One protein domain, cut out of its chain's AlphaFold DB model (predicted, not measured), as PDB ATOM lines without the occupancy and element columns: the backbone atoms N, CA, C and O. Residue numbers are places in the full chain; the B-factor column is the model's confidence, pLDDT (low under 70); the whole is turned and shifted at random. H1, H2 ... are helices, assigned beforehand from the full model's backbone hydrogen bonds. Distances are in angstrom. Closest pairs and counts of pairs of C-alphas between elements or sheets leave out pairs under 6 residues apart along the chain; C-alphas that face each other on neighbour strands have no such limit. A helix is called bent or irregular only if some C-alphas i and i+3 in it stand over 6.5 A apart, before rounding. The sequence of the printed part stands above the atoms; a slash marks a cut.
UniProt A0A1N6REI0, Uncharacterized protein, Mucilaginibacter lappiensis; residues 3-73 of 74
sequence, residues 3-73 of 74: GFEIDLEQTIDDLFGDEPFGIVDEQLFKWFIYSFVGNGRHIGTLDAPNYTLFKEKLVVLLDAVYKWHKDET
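Overview. This is residues 3 to 73 of the 74 residues of an uncharacterized protein of Mucilaginibacter lappiensis (UniProt A0A1N6REI0). One long helix, H3, makes the length of the domain, and two shorter helices, H1 and H2, pack on one side of it. H1 and H2 form a helical hairpin opened as a V: H1 runs alongside residues 57 to 68 of H3, while H2 packs on residues 50 to 58 with its first residues, 23 to 28, and then slants away from H1. The V is closed where residues 15 to 16 of H1 meet H2, and residues 38 to 47 lead from the far end of H2 back to the start of H3. The printed part has 71 residues with three named helices, in the order H1, H2, H3, and no named strand; the class is all helix. It is compact, with a radius of gyration of the C-alphas of 12.6 A, and elongated, with spans of 37 by 24 by 21 A.

Along the chain. H3, residues 48 to 72, is the longest helix, 36.3 A from its first C-alpha, at (-24.167, 31.772, -38.299), to its last, at (-40.556, 34.075, -5.938). H1, residues 3 to 16, is 20.6 A long and begins with C-alpha 3 at (-36.991, 45.924, -6.807). H2, residues 23 to 37, is 21.5 A long and ends with C-alpha 37 at (-47.184, 29.968, -22.680). None of the three helices is bent or irregular.

Arrangement. H3 touches H1 with residues 57 to 68 alone. Their closest C-alphas are those of Leu 8 and Ala 64, 5.9 A apart, and the two helices run opposite ways at a shallow tilt of 10 degrees. H3 touches H2 with residues 50 to 58 alone, and H2 touches H3 with residues 23 to 28 alone. Their closest C-alphas, those of Val 24 and Phe 54, are 5.7 A apart. H2 and H3 run the same way at a shallow tilt of 33 degrees, only just short of steep. H1 and H2 only just touch, with 3 pairs of C-alphas within 8 A; residues 15 to 16 of H1 touch residues 25 to 29 of H2. The closest C-alphas of this hairpin are those of Phe 16 and Asp 25, 5.7 A apart, and its helices run opposite ways at a steep tilt of 39 degrees. The helix packing is only just mostly aligned, with 2 of the 3 touching pairs at a shallow tilt. In H2 and H3 every O i to N i+4 pair is within hydrogen-bond range; in H1 9 of 10 are.

Size, cuts and confidence. The two C-alphas farthest apart, those of Asp 47 and Thr 73, are 38.3 A from each other, and the first and last printed C-alphas, those of Gly 3 and Thr 73, are 15.5 A apart. The printed part has no cut. The link from H1 to H2, 6 residues, and the link from H2 to H3, 10 residues, are both short. The mean pLDDT of the printed part is 82.1, and residues 3 to 6, 39 to 41 and 71 to 73 of the model are under 70.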
ATOM      1  N   GLY A   3     -38.304  45.718  -6.180       54.50
ATOM      2  CA  GLY A   3     -36.991  45.924  -6.807       54.50
ATOM      3  C   GLY A   3     -36.689  44.958  -7.956       54.50
ATOM      4  O   GLY A   3     -35.952  45.316  -8.859       54.50
ATOM      5  N   PHE A   4     -37.267  43.754  -7.934       54.66
ATOM      6  CA  PHE A   4     -36.878  42.654  -8.828       54.66
ATOM      7  C   PHE A   4     -37.796  42.479 -10.048       54.66
ATOM      8  O   PHE A   4     -37.337  42.013 -11.085       54.66
ATOM      9  N   GLU A   5     -39.071  42.887  -9.965       56.91
ATOM     10  CA  GLU A   5     -39.906  43.050 -11.171       56.91
ATOM     11  C   GLU A   5     -39.312  44.122 -12.096       56.91
ATOM     12  O   GLU A   5     -39.257  43.916 -13.307       56.91
ATOM     13  N   ILE A   6     -38.768  45.199 -11.513       60.59
ATOM     14  CA  ILE A   6     -38.055  46.256 -12.241       60.59
ATOM     15  C   ILE A   6     -36.827  45.684 -12.967       60.59
ATOM     16  O   ILE A   6     -36.586  46.045 -14.114       60.59
ATOM     17  N   ASP A   7     -36.088  44.753 -12.352       70.50
ATOM     18  CA  ASP A   7     -34.890  44.163 -12.967       70.50
ATOM     19  C   ASP A   7     -35.214  43.308 -14.206       70.50
ATOM     20  O   ASP A   7     -34.469  43.350 -15.188       70.50
ATOM     21  N   LEU A   8     -36.310  42.536 -14.196       76.00
ATOM     22  CA  LEU A   8     -36.703  41.732 -15.358       76.00
ATOM     23  C   LEU A   8     -37.234  42.616 -16.491       76.00
ATOM     24  O   LEU A   8     -36.816  42.435 -17.633       76.00
ATOM     25  N   GLU A   9     -38.123  43.563 -16.181       77.31
ATOM     26  CA  GLU A   9     -38.689  44.498 -17.162       77.31
ATOM     27  C   GLU A   9     -37.580  45.325 -17.825       77.31
ATOM     28  O   GLU A   9     -37.467  45.347 -19.048       77.31
ATOM     29  N   GLN A  10     -36.658  45.867 -17.025       81.38
ATOM     30  CA  GLN A  10     -35.519  46.629 -17.529       81.38
ATOM     31  C   GLN A  10     -34.544  45.766 -18.343       81.38
ATOM     32  O   GLN A  10     -34.038  46.209 -19.371       81.38
ATOM     33  N   THR A  11     -34.307  44.512 -17.939       83.25
ATOM     34  CA  THR A  11     -33.463  43.593 -18.720       83.25
ATOM     35  C   THR A  11     -34.103  43.233 -20.062       83.25
ATOM     36  O   THR A  11     -33.392  43.069 -21.051       83.25
ATOM     37  N   ILE A  12     -35.432  43.096 -20.113       83.31
ATOM     38  CA  ILE A  12     -36.179  42.862 -21.353       83.31
ATOM     39  C   ILE A  12     -36.060  44.089 -22.265       83.31
ATOM     40  O   ILE A  12     -35.690  43.927 -23.430       83.31
ATOM     41  N   ASP A  13     -36.280  45.293 -21.738       83.62
ATOM     42  CA  ASP A  13     -36.154  46.539 -22.501       83.62
ATOM     43  C   ASP A  13     -34.737  46.716 -23.075       83.62
ATOM     44  O   ASP A  13     -34.572  46.972 -24.271       83.62
ATOM     45  N   ASP A  14     -33.700  46.467 -22.269       83.81
ATOM     46  CA  ASP A  14     -32.301  46.541 -22.705       83.81
ATOM     47  C   ASP A  14     -31.943  45.463 -23.756       83.81
ATOM     48  O   ASP A  14     -31.081  45.678 -24.616       83.81
ATOM     49  N   LEU A  15     -32.584  44.287 -23.707       85.06
ATOM     50  CA  LEU A  15     -32.312  43.165 -24.615       85.06
ATOM     51  C   LEU A  15     -32.956  43.326 -25.991       85.06
ATOM     52  O   LEU A  15     -32.310  43.020 -27.006       85.06
ATOM     53  N   PHE A  16     -34.228  43.723 -26.018       82.56
ATOM     54  CA  PHE A  16     -35.037  43.786 -27.235       82.56
ATOM     55  C   PHE A  16     -34.966  45.158 -27.917       82.56
ATOM     56  O   PHE A  16     -35.133  45.220 -29.137       82.56
ATOM     57  N   GLY A  17     -34.610  46.217 -27.178       75.69
ATOM     58  CA  GLY A  17     -34.514  47.579 -27.698       75.69
ATOM     59  C   GLY A  17     -35.849  48.116 -28.223       75.69
ATOM     60  O   GLY A  17     -36.911  47.543 -27.985       75.69
ATOM     61  N   ASP A  18     -35.793  49.226 -28.963       80.94
ATOM     62  CA  ASP A  18     -36.985  49.842 -29.552       80.94
ATOM     63  C   ASP A  18     -37.509  49.055 -30.766       80.94
ATOM     64  O   ASP A  18     -36.750  48.570 -31.611       80.94
ATOM     65  N   GLU A  19     -38.833  48.996 -30.913       79.94
ATOM     66  CA  GLU A  19     -39.464  48.463 -32.120       79.94
ATOM     67  C   GLU A  19     -39.217  49.366 -33.353       79.94
ATOM     68  O   GLU A  19     -39.223  50.597 -33.241       79.94
ATOM     69  N   PRO A  20     -39.078  48.791 -34.569       83.94
ATOM     70  CA  PRO A  20     -39.258  47.376 -34.907       83.94
ATOM     71  C   PRO A  20     -38.023  46.512 -34.614       83.94
ATOM     72  O   PRO A  20     -36.898  46.868 -34.962       83.94
ATOM     73  N   PHE A  21     -38.262  45.319 -34.063       86.75
ATOM     74  CA  PHE A  21     -37.205  44.367 -33.732       86.75
ATOM     75  C   PHE A  21     -36.400  43.904 -34.948       86.75
ATOM     76  O   PHE A  21     -36.933  43.641 -36.031       86.75
ATOM     77  N   GLY A  22     -35.095  43.730 -34.730       88.19
ATOM     78  CA  GLY A  22     -34.223  43.032 -35.665       88.19
ATOM     79  C   GLY A  22     -34.538  41.535 -35.737       88.19
ATOM     80  O   GLY A  22     -35.253  40.974 -34.907       88.19
ATOM     81  N   ILE A  23     -33.949  40.845 -36.718       90.25
ATOM     82  CA  ILE A  23     -34.255  39.429 -37.006       90.25
ATOM     83  C   ILE A  23     -33.971  38.518 -35.797       90.25
ATOM     84  O   ILE A  23     -34.692  37.543 -35.568       90.25
ATOM     85  N   VAL A  24     -32.899  38.825 -35.054       91.50
ATOM     86  CA  VAL A  24     -32.467  38.084 -33.862       91.50
ATOM     87  C   VAL A  24     -33.446  38.302 -32.717       91.50
ATOM     88  O   VAL A  24     -33.888  37.332 -32.105       91.50
ATOM     89  N   ASP A  25     -33.825  39.553 -32.485       91.88
ATOM     90  CA  ASP A  25     -34.702  39.965 -31.391       91.88
ATOM     91  C   ASP A  25     -36.114  39.420 -31.597       91.88
ATOM     92  O   ASP A  25     -36.710  38.870 -30.678       91.88
ATOM     93  N   GLU A  26     -36.600  39.409 -32.838       90.62
ATOM     94  CA  GLU A  26     -37.874  38.781 -33.187       90.62
ATOM     95  C   GLU A  26     -37.876  37.266 -32.894       90.62
ATOM     96  O   GLU A  26     -38.863  36.718 -32.393       90.62
ATOM     97  N   GLN A  27     -36.778  36.559 -33.192       92.00
ATOM     98  CA  GLN A  27     -36.674  35.124 -32.900       92.00
ATOM     99  C   GLN A  27     -36.534  34.858 -31.401       92.00
ATOM    100  O   GLN A  27     -37.120  33.900 -30.893       92.00
ATOM    101  N   LEU A  28     -35.782  35.700 -30.693       91.31
ATOM    102  CA  LEU A  28     -35.620  35.607 -29.248       91.31
ATOM    103  C   LEU A  28     -36.941  35.883 -28.529       91.31
ATOM    104  O   LEU A  28     -37.289  35.158 -27.603       91.31
ATOM    105  N   PHE A  29     -37.731  36.837 -29.019       88.56
ATOM    106  CA  PHE A  29     -39.049  37.148 -28.480       88.56
ATOM    107  C   PHE A  29     -40.013  35.973 -28.674       88.56
ATOM    108  O   PHE A  29     -40.689  35.553 -27.738       88.56
ATOM    109  N   LYS A  30     -40.027  35.347 -29.862       88.75
ATOM    110  CA  LYS A  30     -40.813  34.119 -30.098       88.75
ATOM    111  C   LYS A  30     -40.404  32.980 -29.169       88.75
ATOM    112  O   LYS A  30     -41.280  32.269 -28.679       88.75
ATOM    113  N   TRP A  31     -39.100  32.801 -28.942       88.88
ATOM    114  CA  TRP A  31     -38.589  31.812 -27.992       88.88
ATOM    115  C   TRP A  31     -39.055  32.120 -26.566       88.88
ATOM    116  O   TRP A  31     -39.557  31.229 -25.884       88.88
ATOM    117  N   PHE A  32     -38.951  33.382 -26.148       85.94
ATOM    118  CA  PHE A  32     -39.378  33.833 -24.832       85.94
ATOM    119  C   PHE A  32     -40.863  33.531 -24.632       85.94
ATOM    120  O   PHE A  32     -41.204  32.740 -23.760       85.94
ATOM    121  N   ILE A  33     -41.740  34.001 -25.521       84.69
ATOM    122  CA  ILE A  33     -43.180  33.714 -25.449       84.69
ATOM    123  C   ILE A  33     -43.461  32.203 -25.432       84.69
ATOM    124  O   ILE A  33     -44.246  31.742 -24.603       84.69
ATOM    125  N   TYR A  34     -42.788  31.410 -26.276       84.38
ATOM    126  CA  TYR A  34     -42.916  29.948 -26.246       84.38
ATOM    127  C   TYR A  34     -42.613  29.369 -24.859       84.38
ATOM    128  O   TYR A  34     -43.349  28.499 -24.395       84.38
ATOM    129  N   SER A  35     -41.565  29.859 -24.192       80.06
ATOM    130  CA  SER A  35     -41.161  29.370 -22.872       80.06
ATOM    131  C   SER A  35     -42.196  29.652 -21.771       80.06
ATOM    132  O   SER A  35     -42.358  28.811 -20.890       80.06
ATOM    133  N   PHE A  36     -42.954  30.755 -21.856       75.25
ATOM    134  CA  PHE A  36     -43.992  31.098 -20.869       75.25
ATOM    135  C   PHE A  36     -45.330  30.408 -21.126       75.25
ATOM    136  O   PHE A  36     -45.957  29.911 -20.194       75.25
ATOM    137  N   VAL A  37     -45.805  30.396 -22.374       81.62
ATOM    138  CA  VAL A  37     -47.184  29.968 -22.680       81.62
ATOM    139  C   VAL A  37     -47.267  28.620 -23.398       81.62
ATOM    140  O   VAL A  37     -48.361  28.184 -23.759       81.62
ATOM    141  N   GLY A  38     -46.129  27.970 -23.671       71.88
ATOM    142  CA  GLY A  38     -46.049  26.723 -24.448       71.88
ATOM    143  C   GLY A  38     -46.490  26.865 -25.912       71.88
ATOM    144  O   GLY A  38     -46.511  25.886 -26.657       71.88
ATOM    145  N   ASN A  39     -46.840  28.084 -26.328       66.38
ATOM    146  CA  ASN A  39     -47.378  28.449 -27.630       66.38
ATOM    147  C   ASN A  39     -46.541  29.592 -28.205       66.38
ATOM    148  O   ASN A  39     -46.712  30.757 -27.862       66.38
ATOM    149  N   GLY A  40     -45.639  29.247 -29.111       63.09
ATOM    150  CA  GLY A  40     -44.806  30.187 -29.844       63.09
ATOM    151  C   GLY A  40     -44.967  29.947 -31.330       63.09
ATOM    152  O   GLY A  40     -45.196  28.819 -31.773       63.09
ATOM    153  N   ARG A  41     -44.852  31.012 -32.125       69.75
ATOM    154  CA  ARG A  41     -44.678  30.842 -33.569       69.75
ATOM    155  C   ARG A  41     -43.343  30.150 -33.839       69.75
ATOM    156  O   ARG A  41     -42.423  30.218 -33.030       69.75
ATOM    157  N   HIS A  42     -43.243  29.506 -34.997       79.19
ATOM    158  CA  HIS A  42     -42.007  28.866 -35.431       79.19
ATOM    159  C   HIS A  42     -40.836  29.861 -35.387       79.19
ATOM    160  O   HIS A  42     -40.937  30.963 -35.939       79.19
ATOM    161  N   ILE A  43     -39.751  29.469 -34.718       81.62
ATOM    162  CA  ILE A  43     -38.492  30.214 -34.718       81.62
ATOM    163  C   ILE A  43     -37.861  30.011 -36.094       81.62
ATOM    164  O   ILE A  43     -37.640  28.879 -36.520       81.62
ATOM    165  N   GLY A  44     -37.624  31.108 -36.805       82.88
ATOM    166  CA  GLY A  44     -36.993  31.079 -38.118       82.88
ATOM    167  C   GLY A  44     -35.522  30.667 -38.048       82.88
ATOM    168  O   GLY A  44     -34.861  30.813 -37.021       82.88
ATOM    169  N   THR A  45     -34.992  30.180 -39.169       87.75
ATOM    170  CA  THR A  45     -33.566  29.870 -39.299       87.75
ATOM    171  C   THR A  45     -32.741  31.154 -39.286       87.75
ATOM    172  O   THR A  45     -32.999  32.070 -40.064       87.75
ATOM    173  N   LEU A  46     -31.719  31.195 -38.434       90.19
ATOM    174  CA  LEU A  46     -30.720  32.258 -38.394       90.19
ATOM    175  C   LEU A  46     -29.447  31.798 -39.111       90.19
ATOM    176  O   LEU A  46     -29.083  30.621 -39.044       90.19
ATOM    177  N   ASP A  47     -28.759  32.720 -39.782       92.19
ATOM    178  CA  ASP A  47     -27.401  32.461 -40.258       92.19
ATOM    179  C   ASP A  47     -26.409  32.395 -39.079       92.19
ATOM    180  O   ASP A  47     -26.742  32.693 -37.931       92.19
ATOM    181  N   ALA A  48     -25.174  31.966 -39.343       93.38
ATOM    182  CA  ALA A  48     -24.167  31.772 -38.299       93.38
ATOM    183  C   ALA A  48     -23.919  33.003 -37.390       93.38
ATOM    184  O   ALA A  48     -23.877  32.817 -36.166       93.38
ATOM    185  N   PRO A  49     -23.758  34.241 -37.911       92.38
ATOM    186  CA  PRO A  49     -23.562  35.406 -37.051       92.38
ATOM    187  C   PRO A  49     -24.813  35.733 -36.226       92.38
ATOM    188  O   PRO A  49     -24.699  35.925 -35.016       92.38
ATOM    189  N   ASN A  50     -26.008  35.703 -36.827       91.94
ATOM    190  CA  ASN A  50     -27.245  35.993 -36.099       91.94
ATOM    191  C   ASN A  50     -27.571  34.913 -35.061       91.94
ATOM    192  O   ASN A  50     -28.072  35.222 -33.984       91.94
ATOM    193  N   TYR A  51     -27.240  33.649 -35.333       91.19
ATOM    194  CA  TYR A  51     -27.392  32.564 -34.367       91.19
ATOM    195  C   TYR A  51     -26.426  32.697 -33.182       91.19
ATOM    196  O   TYR A  51     -26.764  32.341 -32.053       91.19
ATOM    197  N   THR A  52     -25.219  33.215 -33.417       94.88
ATOM    198  CA  THR A  52     -24.273  33.509 -32.332       94.88
ATOM    199  C   THR A  52     -24.826  34.609 -31.432       94.88
ATOM    200  O   THR A  52     -24.943  34.384 -30.229       94.88
ATOM    201  N   LEU A  53     -25.288  35.714 -32.022       92.44
ATOM    202  CA  LEU A  53     -25.898  36.818 -31.281       92.44
ATOM    203  C   LEU A  53     -27.168  36.384 -30.528       92.44
ATOM    204  O   LEU A  53     -27.368  36.757 -29.377       92.44
ATOM    205  N   PHE A  54     -27.995  35.533 -31.143       93.06
ATOM    206  CA  PHE A  54     -29.168  34.944 -30.496       93.06
ATOM    207  C   PHE A  54     -28.795  34.201 -29.211       93.06
ATOM    208  O   PHE A  54     -29.435  34.399 -28.183       93.06
ATOM    209  N   LYS A  55     -27.751  33.358 -29.242       93.00
ATOM    210  CA  LYS A  55     -27.307  32.614 -28.053       93.00
ATOM    211  C   LYS A  55     -26.778  33.538 -26.962       93.00
ATOM    212  O   LYS A  55     -27.060  33.296 -25.796       93.00
ATOM    213  N   GLU A  56     -26.018  34.565 -27.331       93.69
ATOM    214  CA  GLU A  56     -25.485  35.544 -26.378       93.69
ATOM    215  C   GLU A  56     -26.622  36.270 -25.650       93.69
ATOM    216  O   GLU A  56     -26.654  36.277 -24.420       93.69
ATOM    217  N   LYS A  57     -27.612  36.776 -26.397       92.75
ATOM    218  CA  LYS A  57     -28.799  37.421 -25.822       92.75
ATOM    219  C   LYS A  57     -29.664  36.454 -25.003       92.75
ATOM    220  O   LYS A  57     -30.142  36.813 -23.931       92.75
ATOM    221  N   LEU A  58     -29.822  35.208 -25.458       92.12
ATOM    222  CA  LEU A  58     -30.572  34.174 -24.738       92.12
ATOM    223  C   LEU A  58     -29.975  33.865 -23.361       92.12
ATOM    224  O   LEU A  58     -30.726  33.665 -22.411       92.12
ATOM    225  N   VAL A  59     -28.646  33.824 -23.235       91.62
ATOM    226  CA  VAL A  59     -27.984  33.579 -21.942       91.62
ATOM    227  C   VAL A  59     -28.320  34.680 -20.937       91.62
ATOM    228  O   VAL A  59     -28.628  34.368 -19.789       91.62
ATOM    229  N   VAL A  60     -28.316  35.945 -21.371       90.12
ATOM    230  CA  VAL A  60     -28.698  37.087 -20.524       90.12
ATOM    231  C   VAL A  60     -30.162  36.973 -20.095       90.12
ATOM    232  O   VAL A  60     -30.469  37.090 -18.910       90.12
ATOM    233  N   LEU A  61     -31.054  36.664 -21.040       88.38
ATOM    234  CA  LEU A  61     -32.486  36.524 -20.773       88.38
ATOM    235  C   LEU A  61     -32.789  35.378 -19.793       88.38
ATOM    236  O   LEU A  61     -33.597  35.536 -18.884       88.38
ATOM    237  N   LEU A  62     -32.123  34.231 -19.949       88.50
ATOM    238  CA  LEU A  62     -32.266  33.085 -19.048       88.50
ATOM    239  C   LEU A  62     -31.782  33.393 -17.629       88.50
ATOM    240  O   LEU A  62     -32.426  32.967 -16.673       88.50
ATOM    241  N   ASP A  63     -30.667  34.111 -17.486       87.88
ATOM    242  CA  ASP A  63     -30.149  34.515 -16.176       87.88
ATOM    243  C   ASP A  63     -31.122  35.466 -15.462       87.88
ATOM    244  O   ASP A  63     -31.402  35.283 -14.277       87.88
ATOM    245  N   ALA A  64     -31.711  36.418 -16.195       85.12
ATOM    246  CA  ALA A  64     -32.732  37.322 -15.667       85.12
ATOM    247  C   ALA A  64     -33.996  36.571 -15.212       85.12
ATOM    248  O   ALA A  64     -34.439  36.740 -14.076       85.12
ATOM    249  N   VAL A  65     -34.527  35.676 -16.054       83.69
ATOM    250  CA  VAL A  65     -35.699  34.845 -15.716       83.69
ATOM    251  C   VAL A  65     -35.414  33.929 -14.522       83.69
ATOM    252  O   VAL A  65     -36.264  33.766 -13.648       83.69
ATOM    253  N   TYR A  66     -34.222  33.333 -14.454       84.44
ATOM    254  CA  TYR A  66     -33.839  32.465 -13.340       84.44
ATOM    255  C   TYR A  66     -33.761  33.229 -12.015       84.44
ATOM    256  O   TYR A  66     -34.260  32.736 -11.003       84.44
ATOM    257  N   LYS A  67     -33.153  34.422 -12.015       82.62
ATOM    258  CA  LYS A  67     -33.099  35.296 -10.834       82.62
ATOM    259  C   LYS A  67     -34.501  35.662 -10.363       82.62
ATOM    260  O   LYS A  67     -34.811  35.428  -9.201       82.62
ATOM    261  N   TRP A  68     -35.354  36.106 -11.286       81.50
ATOM    262  CA  TRP A  68     -36.746  36.441 -10.999       81.50
ATOM    263  C   TRP A  68     -37.503  35.279 -10.325       81.50
ATOM    264  O   TRP A  68     -38.065  35.450  -9.248       81.50
ATOM    265  N   HIS A  69     -37.423  34.061 -10.873       76.81
ATOM    266  CA  HIS A  69     -38.098  32.889 -10.293       76.81
ATOM    267  C   HIS A  69     -37.525  32.404  -8.956       76.81
ATOM    268  O   HIS A  69     -38.256  31.881  -8.108       76.81
ATOM    269  N   LYS A  70     -36.206  32.509  -8.764       75.38
ATOM    270  CA  LYS A  70     -35.567  32.104  -7.508       75.38
ATOM    271  C   LYS A  70     -36.052  32.965  -6.340       75.38
ATOM    272  O   LYS A  70     -36.175  32.455  -5.228       75.38
ATOM    273  N   ASP A  71     -36.369  34.224  -6.607       62.69
ATOM    274  CA  ASP A  71     -36.849  35.159  -5.595       62.69
ATOM    275  C   ASP A  71     -38.346  34.977  -5.285       62.69
ATOM    276  O   ASP A  71     -38.760  35.199  -4.152       62.69
ATOM    277  N   GLU A  72     -39.158  34.463  -6.220       57.84
ATOM    278  CA  GLU A  72     -40.556  34.075  -5.938       57.84
ATOM    279  C   GLU A  72     -40.681  32.873  -4.982       57.84
ATOM    280  O   GLU A  72     -41.748  32.629  -4.415       57.84
ATOM    281  N   THR A  73     -39.608  32.094  -4.814       53.97
ATOM    282  CA  THR A  73     -39.581  30.875  -3.984       53.97
ATOM    283  C   THR A  73     -38.763  31.015  -2.693       53.97
ATOM    284  O   THR A  73     -38.625  30.025  -1.964       53.97
TER     285      THR A  73